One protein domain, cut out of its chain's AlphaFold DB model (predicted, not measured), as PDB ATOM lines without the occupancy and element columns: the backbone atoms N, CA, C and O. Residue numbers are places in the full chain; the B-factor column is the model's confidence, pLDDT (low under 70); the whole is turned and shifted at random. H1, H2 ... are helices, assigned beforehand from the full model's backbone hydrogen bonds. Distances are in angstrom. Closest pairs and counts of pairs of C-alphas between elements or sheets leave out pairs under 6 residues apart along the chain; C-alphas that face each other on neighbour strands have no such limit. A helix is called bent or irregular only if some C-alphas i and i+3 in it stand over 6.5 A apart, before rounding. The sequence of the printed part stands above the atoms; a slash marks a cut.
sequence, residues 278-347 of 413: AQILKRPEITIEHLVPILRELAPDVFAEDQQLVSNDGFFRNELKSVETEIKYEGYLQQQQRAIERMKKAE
ATOM      1  N   ALA A 278       8.525  50.471 -44.924       89.50
ATOM      2  CA  ALA A 278       8.679  49.080 -45.350       89.50
ATOM      3  C   ALA A 278       7.656  48.661 -46.424       89.50
ATOM      4  O   ALA A 278       7.974  47.856 -47.295       89.50
ATOM      5  N   GLN A 279       6.426  49.189 -46.391       88.38
ATOM      6  CA  GLN A 279       5.429  48.943 -47.440       88.38
ATOM      7  C   GLN A 279       5.784  49.673 -48.736       88.38
ATOM      8  O   GLN A 279       5.648  49.098 -49.813       88.38
ATOM      9  N   ILE A 280       6.275  50.910 -48.631       88.62
ATOM     10  CA  ILE A 280       6.729  51.696 -49.782       88.62
ATOM     11  C   ILE A 280       7.919  51.004 -50.453       88.62
ATOM     12  O   ILE A 280       7.940  50.865 -51.673       88.62
ATOM     13  N   LEU A 281       8.848  50.469 -49.660       89.69
ATOM     14  CA  LEU A 281      10.023  49.748 -50.143       89.69
ATOM     15  C   LEU A 281       9.689  48.442 -50.884       89.69
ATOM     16  O   LEU A 281      10.527  47.924 -51.612       89.69
ATOM     17  N   LYS A 282       8.466  47.906 -50.756       84.94
ATOM     18  CA  LYS A 282       8.013  46.750 -51.553       84.94
ATOM     19  C   LYS A 282       7.681  47.118 -53.004       84.94
ATOM     20  O   LYS A 282       7.478  46.214 -53.815       84.94
ATOM     21  N   ARG A 283       7.618  48.407 -53.352       84.94
ATOM     22  CA  ARG A 283       7.432  48.855 -54.737       84.94
ATOM     23  C   ARG A 283       8.733  48.660 -55.532       84.94
ATOM     24  O   ARG A 283       9.796  49.031 -55.034       84.94
ATOM     25  N   PRO A 284       8.688  48.076 -56.742       75.06
ATOM     26  CA  PRO A 284       9.890  47.740 -57.509       75.06
ATOM     27  C   PRO A 284      10.726  48.965 -57.907       75.06
ATOM     28  O   PRO A 284      11.938  48.845 -58.055       75.06
ATOM     29  N   GLU A 285      10.096  50.129 -58.043       75.81
ATOM     30  CA  GLU A 285      10.736  51.406 -58.357       75.81
ATOM     31  C   GLU A 285      11.401  52.096 -57.154       75.81
ATOM     32  O   GLU A 285      12.179  53.024 -57.351       75.81
ATOM     33  N   ILE A 286      11.127  51.652 -55.920       81.44
ATOM     34  CA  ILE A 286      11.694  52.237 -54.698       81.44
ATOM     35  C   ILE A 286      12.848  51.372 -54.192       81.44
ATOM     36  O   ILE A 286      12.728  50.153 -54.071       81.44
ATOM     37  N   THR A 287      13.956  52.011 -53.837       83.75
ATOM     38  CA  THR A 287      15.117  51.400 -53.162       83.75
ATOM     39  C   THR A 287      15.331  52.044 -51.797       83.75
ATOM     40  O   THR A 287      14.792  53.119 -51.524       83.75
ATOM     41  N   ILE A 288      16.112  51.408 -50.925       84.69
ATOM     42  CA  ILE A 288      16.343  51.914 -49.566       84.69
ATOM     43  C   ILE A 288      17.082  53.251 -49.580       84.69
ATOM     44  O   ILE A 288      16.845  54.079 -48.705       84.69
ATOM     45  N   GLU A 289      17.908  53.506 -50.600       78.31
ATOM     46  CA  GLU A 289      18.638  54.764 -50.773       78.31
ATOM     47  C   GLU A 289      17.700  55.967 -50.901       78.31
ATOM     48  O   GLU A 289      17.993  57.023 -50.346       78.31
ATOM     49  N   HIS A 290      16.538  55.793 -51.536       80.12
ATOM     50  CA  HIS A 290      15.497  56.822 -51.592       80.12
ATOM     51  C   HIS A 290      14.979  57.188 -50.192       80.12
ATOM     52  O   HIS A 290      14.598  58.320 -49.922       80.12
ATOM     53  N   LEU A 291      14.966  56.233 -49.261       84.69
ATOM     54  CA  LEU A 291      14.415  56.435 -47.924       84.69
ATOM     55  C   LEU A 291      15.456  56.960 -46.926       84.69
ATOM     56  O   LEU A 291      15.071  57.427 -45.857       84.69
ATOM     57  N   VAL A 292      16.752  56.932 -47.261       81.00
ATOM     58  CA  VAL A 292      17.845  57.368 -46.370       81.00
ATOM     59  C   VAL A 292      17.660  58.794 -45.832       81.00
ATOM     60  O   VAL A 292      17.831  58.964 -44.624       81.00
ATOM     61  N   PRO A 293      17.281  59.812 -46.632       76.31
ATOM     62  CA  PRO A 293      17.048  61.158 -46.105       76.31
ATOM     63  C   PRO A 293      15.969  61.184 -45.014       76.31
ATOM     64  O   PRO A 293      16.166  61.785 -43.964       76.31
ATOM     65  N   ILE A 294      14.873  60.448 -45.220       82.25
ATOM     66  CA  ILE A 294      13.761  60.347 -44.264       82.25
ATOM     67  C   ILE A 294      14.198  59.568 -43.016       82.25
ATOM     68  O   ILE A 294      13.887  59.947 -41.891       82.25
ATOM     69  N   LEU A 295      14.947  58.478 -43.193       82.94
ATOM     70  CA  LEU A 295      15.444  57.657 -42.089       82.94
ATOM     71  C   LEU A 295      16.421  58.429 -41.191       82.94
ATOM     72  O   LEU A 295      16.373  58.255 -39.975       82.94
ATOM     73  N   ARG A 296      17.245  59.318 -41.760       79.25
ATOM     74  CA  ARG A 296      18.132  60.212 -40.997       79.25
ATOM     75  C   ARG A 296      17.363  61.174 -40.097       79.25
ATOM     76  O   ARG A 296      17.814  61.454 -38.993       79.25
ATOM     77  N   GLU A 297      16.210  61.663 -40.551       78.88
ATOM     78  CA  GLU A 297      15.340  62.521 -39.740       78.88
ATOM     79  C   GLU A 297      14.596  61.734 -38.654       78.88
ATOM     80  O   GLU A 297      14.463  62.203 -37.527       78.88
ATOM     81  N   LEU A 298      14.107  60.534 -38.984       82.31
ATOM     82  CA  LEU A 298      13.278  59.726 -38.083       82.31
ATOM     83  C   LEU A 298      14.075  58.956 -37.025       82.31
ATOM     84  O   LEU A 298      13.537  58.658 -35.960       82.31
ATOM     85  N   ALA A 299      15.322  58.596 -37.323       81.69
ATOM     86  CA  ALA A 299      16.169  57.787 -36.453       81.69
ATOM     87  C   ALA A 299      17.604  58.338 -36.404       81.69
ATOM     88  O   ALA A 299      18.540  57.611 -36.733       81.69
ATOM     89  N   PRO A 300      17.805  59.604 -35.991       75.69
ATOM     90  CA  PRO A 300      19.106  60.264 -36.055       75.69
ATOM     91  C   PRO A 300      20.198  59.489 -35.316       75.69
ATOM     92  O   PRO A 300      21.307  59.425 -35.823       75.69
ATOM     93  N   ASP A 301      19.886  58.823 -34.200       78.94
ATOM     94  CA  ASP A 301      20.854  58.046 -33.410       78.94
ATOM     95  C   ASP A 301      21.496  56.894 -34.207       78.94
ATOM     96  O   ASP A 301      22.694  56.655 -34.090       78.94
ATOM     97  N   VAL A 302      20.732  56.241 -35.092       71.19
ATOM     98  CA  VAL A 302      21.225  55.166 -35.977       71.19
ATOM     99  C   VAL A 302      22.219  55.702 -37.011       71.19
ATOM    100  O   VAL A 302      23.090  54.973 -37.473       71.19
ATOM    101  N   PHE A 303      22.097  56.982 -37.366       69.38
ATOM    102  CA  PHE A 303      22.954  57.665 -38.335       69.38
ATOM    103  C   PHE A 303      23.975  58.612 -37.669       69.38
ATOM    104  O   PHE A 303      24.770  59.232 -38.374       69.38
ATOM    105  N   ALA A 304      23.958  58.750 -36.337       61.97
ATOM    106  CA  ALA A 304      24.803  59.674 -35.575       61.97
ATOM    107  C   ALA A 304      26.091  59.025 -35.044       61.97
ATOM    108  O   ALA A 304      27.062  59.741 -34.801       61.97
ATOM    109  N   GLU A 305      26.148  57.696 -34.904       51.94
ATOM    110  CA  GLU A 305      27.359  56.982 -34.447       51.94
ATOM    111  C   GLU A 305      28.500  56.937 -35.496       51.94
ATOM    112  O   GLU A 305      29.588  56.433 -35.225       51.94
ATOM    113  N   ASP A 306      28.317  57.548 -36.670       50.09
ATOM    114  CA  ASP A 306      29.147  57.316 -37.860       50.09
ATOM    115  C   ASP A 306      30.292  58.325 -38.096       50.09
ATOM    116  O   ASP A 306      30.823  58.427 -39.199       50.09
ATOM    117  N   GLN A 307      30.755  59.062 -37.077       44.03
ATOM    118  CA  GLN A 307      31.950  59.920 -37.236       44.03
ATOM    119  C   GLN A 307      33.278  59.137 -37.288       44.03
ATOM    120  O   GLN A 307      34.279  59.679 -37.754       44.03
ATOM    121  N   GLN A 308      33.311  57.866 -36.863       40.47
ATOM    122  CA  GLN A 308      34.501  56.998 -36.968       40.47
ATOM    123  C   GLN A 308      34.447  55.979 -38.117       40.47
ATOM    124  O   GLN A 308      35.451  55.332 -38.407       40.47
ATOM    125  N   LEU A 309      33.309  55.871 -38.803       44.41
ATOM    126  CA  LEU A 309      33.054  54.938 -39.908       44.41
ATOM    127  C   LEU A 309      33.043  55.625 -41.284       44.41
ATOM    128  O   LEU A 309      32.829  54.961 -42.292       44.41
ATOM    129  N   VAL A 310      33.408  56.912 -41.347       40.06
ATOM    130  CA  VAL A 310      33.636  57.700 -42.582       40.06
ATOM    131  C   VAL A 310      34.699  57.067 -43.506       40.06
ATOM    132  O   VAL A 310      34.844  57.435 -44.666       40.06
ATOM    133  N   SER A 311      35.439  56.066 -43.027       42.34
ATOM    134  CA  SER A 311      36.354  55.234 -43.815       42.34
ATOM    135  C   SER A 311      35.725  53.941 -44.374       42.34
ATOM    136  O   SER A 311      36.422  53.193 -45.054       42.34
ATOM    137  N   ASN A 312      34.439  53.660 -44.116       42.91
ATOM    138  CA  ASN A 312      33.776  52.386 -44.424       42.91
ATOM    139  C   ASN A 312      32.298  52.521 -44.873       42.91
ATOM    140  O   ASN A 312      31.483  51.633 -44.609       42.91
ATOM    141  N   ASP A 313      31.972  53.569 -45.641       56.72
ATOM    142  CA  ASP A 313      30.665  53.817 -46.300       56.72
ATOM    143  C   ASP A 313      30.059  52.571 -46.995       56.72
ATOM    144  O   ASP A 313      28.840  52.419 -47.116       56.72
ATOM    145  N   GLY A 314      30.907  51.632 -47.430       52.91
ATOM    146  CA  GLY A 314      30.491  50.363 -48.024       52.91
ATOM    147  C   GLY A 314      29.757  49.414 -47.069       52.91
ATOM    148  O   GLY A 314      28.836  48.726 -47.507       52.91
ATOM    149  N   PHE A 315      30.116  49.365 -45.779       54.94
ATOM    150  CA  PHE A 315      29.480  48.458 -44.811       54.94
ATOM    151  C   PHE A 315      28.048  48.899 -44.499       54.94
ATOM    152  O   PHE A 315      27.114  48.114 -44.650       54.94
ATOM    153  N   PHE A 316      27.861  50.179 -44.178       63.66
ATOM    154  CA  PHE A 316      26.546  50.730 -43.861       63.66
ATOM    155  C   PHE A 316      25.582  50.650 -45.058       63.66
ATOM    156  O   PHE A 316      24.426  50.250 -44.914       63.66
ATOM    157  N   ARG A 317      26.065  50.914 -46.285       62.69
ATOM    158  CA  ARG A 317      25.261  50.709 -47.506       62.69
ATOM    159  C   ARG A 317      24.920  49.235 -47.758       62.69
ATOM    160  O   ARG A 317      23.837  48.952 -48.267       62.69
ATOM    161  N   ASN A 318      25.807  48.295 -47.425       63.22
ATOM    162  CA  ASN A 318      25.506  46.864 -47.544       63.22
ATOM    163  C   ASN A 318      24.427  46.430 -46.548       63.22
ATOM    164  O   ASN A 318      23.538  45.677 -46.934       63.22
ATOM    165  N   GLU A 319      24.459  46.940 -45.318       74.75
ATOM    166  CA  GLU A 319      23.408  46.702 -44.323       74.75
ATOM    167  C   GLU A 319      22.056  47.250 -44.798       74.75
ATOM    168  O   GLU A 319      21.066  46.519 -44.816       74.75
ATOM    169  N   LEU A 320      22.015  48.485 -45.310       78.69
ATOM    170  CA  LEU A 320      20.792  49.056 -45.888       78.69
ATOM    171  C   LEU A 320      20.238  48.196 -47.038       78.69
ATOM    172  O   LEU A 320      19.035  47.934 -47.097       78.69
ATOM    173  N   LYS A 321      21.101  47.703 -47.934       75.12
ATOM    174  CA  LYS A 321      20.693  46.805 -49.031       75.12
ATOM    175  C   LYS A 321      20.225  45.436 -48.544       75.12
ATOM    176  O   LYS A 321      19.324  44.849 -49.151       75.12
ATOM    177  N   SER A 322      20.813  44.918 -47.469       75.56
ATOM    178  CA  SER A 322      20.349  43.689 -46.820       75.56
ATOM    179  C   SER A 322      18.939  43.876 -46.267       75.56
ATOM    180  O   SER A 322      18.069  43.058 -46.562       75.56
ATOM    181  N   VAL A 323      18.679  45.000 -45.590       84.69
ATOM    182  CA  VAL A 323      17.341  45.375 -45.103       84.69
ATOM    183  C   VAL A 323      16.342  45.504 -46.257       84.69
ATOM    184  O   VAL A 323      15.233  44.975 -46.175       84.69
ATOM    185  N   GLU A 324      16.724  46.147 -47.366       84.94
ATOM    186  CA  GLU A 324      15.881  46.226 -48.567       84.94
ATOM    187  C   GLU A 324      15.494  44.847 -49.094       84.94
ATOM    188  O   GLU A 324      14.321  44.578 -49.367       84.94
ATOM    189  N   THR A 325      16.490  43.975 -49.232       79.31
ATOM    190  CA  THR A 325      16.311  42.616 -49.737       79.31
ATOM    191  C   THR A 325      15.386  41.836 -48.808       79.31
ATOM    192  O   THR A 325      14.412  41.234 -49.257       79.31
ATOM    193  N   GLU A 326      15.632  41.886 -47.504       80.94
ATOM    194  CA  GLU A 326      14.805  41.197 -46.522       80.94
ATOM    195  C   GLU A 326      13.343  41.650 -46.609       80.94
ATOM    196  O   GLU A 326      12.450  40.814 -46.754       80.94
ATOM    197  N   ILE A 327      13.090  42.961 -46.646       88.44
ATOM    198  CA  ILE A 327      11.735  43.521 -46.733       88.44
ATOM    199  C   ILE A 327      11.046  43.142 -48.050       88.44
ATOM    200  O   ILE A 327       9.877  42.740 -48.039       88.44
ATOM    201  N   LYS A 328      11.734  43.252 -49.195       84.88
ATOM    202  CA  LYS A 328      11.153  42.950 -50.516       84.88
ATOM    203  C   LYS A 328      10.819  41.467 -50.673       84.88
ATOM    204  O   LYS A 328       9.785  41.130 -51.254       84.88
ATOM    205  N   TYR A 329      11.657  40.585 -50.133       78.50
ATOM    206  CA  TYR A 329      11.533  39.140 -50.326       78.50
ATOM    207  C   TYR A 329      10.904  38.392 -49.142       78.50
ATOM    208  O   TYR A 329      10.635  37.198 -49.271       78.50
ATOM    209  N   GLU A 330      10.575  39.067 -48.036       80.31
ATOM    210  CA  GLU A 330       9.939  38.488 -46.841       80.31
ATOM    211  C   GLU A 330       8.756  37.563 -47.186       80.31
ATOM    212  O   GLU A 330       8.675  36.423 -46.725       80.31
ATOM    213  N   GLY A 331       7.845  38.021 -48.053       73.88
ATOM    214  CA  GLY A 331       6.662  37.249 -48.446       73.88
ATOM    215  C   GLY A 331       7.002  35.985 -49.242       73.88
ATOM    216  O   GLY A 331       6.380  34.937 -49.045       73.88
ATOM    217  N   TYR A 332       8.020  36.061 -50.101       69.75
ATOM    218  CA  TYR A 332       8.493  34.923 -50.884       69.75
ATOM    219  C   TYR A 332       9.202  33.897 -49.996       69.75
ATOM    220  O   TYR A 332       8.903  32.704 -50.072       69.75
ATOM    221  N   LEU A 333      10.067  34.358 -49.089       67.94
ATOM    222  CA  LEU A 333      10.761  33.510 -48.120       67.94
ATOM    223  C   LEU A 333       9.769  32.786 -47.202       67.94
ATOM    224  O   LEU A 333       9.890  31.580 -46.989       67.94
ATOM    225  N   GLN A 334       8.720  33.471 -46.736       72.75
ATOM    226  CA  GLN A 334       7.646  32.838 -45.966       72.75
ATOM    227  C   GLN A 334       6.885  31.782 -46.785       72.75
ATOM    228  O   GLN A 334       6.543  30.714 -46.264       72.75
ATOM    229  N   GLN A 335       6.615  32.037 -48.067       68.38
ATOM    230  CA  GLN A 335       5.965  31.062 -48.945       68.38
ATOM    231  C   GLN A 335       6.858  29.837 -49.194       68.38
ATOM    232  O   GLN A 335       6.376  28.701 -49.131       68.38
ATOM    233  N   GLN A 336       8.153  30.055 -49.417       64.44
ATOM    234  CA  GLN A 336       9.149  29.007 -49.617       64.44
ATOM    235  C   GLN A 336       9.320  28.153 -48.355       64.44
ATOM    236  O   GLN A 336       9.295  26.925 -48.434       64.44
ATOM    237  N   GLN A 337       9.383  28.780 -47.180       68.12
ATOM    238  CA  GLN A 337       9.450  28.087 -45.897       68.12
ATOM    239  C   GLN A 337       8.210  27.208 -45.664       68.12
ATOM    240  O   GLN A 337       8.333  26.027 -45.330       68.12
ATOM    241  N   ARG A 338       7.005  27.726 -45.945       72.56
ATOM    242  CA  ARG A 338       5.760  26.935 -45.884       72.56
ATOM    243  C   ARG A 338       5.768  25.760 -46.867       72.56
ATOM    244  O   ARG A 338       5.226  24.700 -46.552       72.56
ATOM    245  N   ALA A 339       6.358  25.920 -48.052       62.84
ATOM    246  CA  ALA A 339       6.503  24.836 -49.021       62.84
ATOM    247  C   ALA A 339       7.474  23.752 -48.520       62.84
ATOM    248  O   ALA A 339       7.132  22.569 -48.561       62.84
ATOM    249  N   ILE A 340       8.622  24.147 -47.961       67.38
ATOM    250  CA  ILE A 340       9.606  23.240 -47.351       67.38
ATOM    251  C   ILE A 340       8.979  22.457 -46.194       67.38
ATOM    252  O   ILE A 340       9.142  21.242 -46.107       67.38
ATOM    253  N   GLU A 341       8.215  23.111 -45.323       74.31
ATOM    254  CA  GLU A 341       7.530  22.446 -44.210       74.31
ATOM    255  C   GLU A 341       6.469  21.449 -44.684       74.31
ATOM    256  O   GLU A 341       6.360  20.349 -44.134       74.31
ATOM    257  N   ARG A 342       5.708  21.787 -45.735       66.81
ATOM    258  CA  ARG A 342       4.773  20.848 -46.375       66.81
ATOM    259  C   ARG A 342       5.505  19.650 -46.974       66.81
ATOM    260  O   ARG A 342       5.040  18.526 -46.801       66.81
ATOM    261  N   MET A 343       6.646  19.869 -47.626       59.53
ATOM    262  CA  MET A 343       7.472  18.793 -48.179       59.53
ATOM    263  C   MET A 343       8.061  17.903 -47.081       59.53
ATOM    264  O   MET A 343       7.932  16.687 -47.176       59.53
ATOM    265  N   LYS A 344       8.598  18.469 -45.993       68.56
ATOM    266  CA  LYS A 344       9.085  17.699 -44.832       68.56
ATOM    267  C   LYS A 344       7.980  16.845 -44.204       68.56
ATOM    268  O   LYS A 344       8.206  15.676 -43.898       68.56
ATOM    269  N   LYS A 345       6.769  17.397 -44.056       68.12
ATOM    270  CA  LYS A 345       5.596  16.631 -43.598       68.12
ATOM    271  C   LYS A 345       5.220  15.517 -44.577       68.12
ATOM    272  O   LYS A 345       4.862  14.427 -44.140       68.12
ATOM    273  N   ALA A 346       5.317  15.767 -45.883       63.84
ATOM    274  CA  ALA A 346       5.069  14.747 -46.895       63.84
ATOM    275  C   ALA A 346       6.129  13.634 -46.851       63.84
ATOM    276  O   ALA A 346       5.759  12.470 -46.891       63.84
ATOM    277  N   GLU A 347       7.418  13.942 -46.681       70.81
ATOM    278  CA  GLU A 347       8.493  12.937 -46.629       70.81
ATOM    279  C   GLU A 347       8.334  11.916 -45.493       70.81
ATOM    280  O   GLU A 347       8.666  10.740 -45.672       70.81
TER     281      GLU A 347
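Overview. This is residues 278 to 347 of the 413 residues of an uncharacterized protein of Acidobacteria bacterium (UniProt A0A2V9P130). One long helix, H3, is bent partway along: its second arm, H3b, sticks out with no other part on it, while H1 meets the first arm, H3a, about at right angles. From H1 the backbone goes on through the short helix H2 and then residues 305 to 312, making an open loop that comes back to Asp 313, where H3a begins. The printed part has 70 residues with three named helices, in the order H1, H2, H3, and no named strand; its class is all helix. It is only just extended, close to loose, with a radius of gyration of the C-alphas of 16.7 A, and it spans 53 by 24 by 18 A, the arm H3b making much of the length.

Along the chain. H3 covers residues 313 to 347 and by its hydrogen bonds was assigned as one helix, but it is bent: C-alphas 328 and 331 are 7.5 A apart. Its arm H3a, residues 313 to 328, begins at C-alpha 313 (30.665, 53.817, -46.300) and is 22.7 A long from first to last C-alpha. Its arm H3b, residues 331 to 347, is 24.4 A long and ends at C-alpha 347 (8.493, 12.937, -46.629). H1, residues 288 to 298, begins at C-alpha 288 (16.343, 51.914, -49.566) and is 14.2 A long; it is irregular, with C-alphas 290 and 293 7.2 A apart. H2, residues 300 to 304, is 5.7 A long.

Arrangement. The arms H3a and H3b stand at a steep tilt of 61 degrees. H1 touches H3a, with residues 320 to 324 of H3a alone; the closest C-alphas are those of Ile 288 and Glu 324, 5.8 A apart. The lines of H1 and H3a are about perpendicular, at 78 degrees. H2 is close to H1 but not clearly touching it, the closest C-alphas being those of Arg 296 and Phe 303, 6.1 A apart. H2 is apart from H3a, and both H1 and H2 are apart from H3b. In H2, H3a and H3b every O i to N i+4 pair is within hydrogen-bond range; in H1, 5 of 7 are.

Size, cuts and confidence. The two C-alphas farthest apart are those of Gln 307 and Ala 346, at 53.4 A. Residues 297 to 302, of which 300 to 302 belong to H2, stand free, as do residues 307 to 315, of which 313 to 315 belong to H3, and residues 331 to 347 of H3. Without these stretches the body has 38 residues and spans 29 by 17 by 12 A. The printed part has no cut; the link from H1 to H2 is tight and that from H2 to H3 is short. The mean pLDDT of the printed part is 71.5, and 28 residues are under 70, among them residues 303 to 318 and 342 to 346.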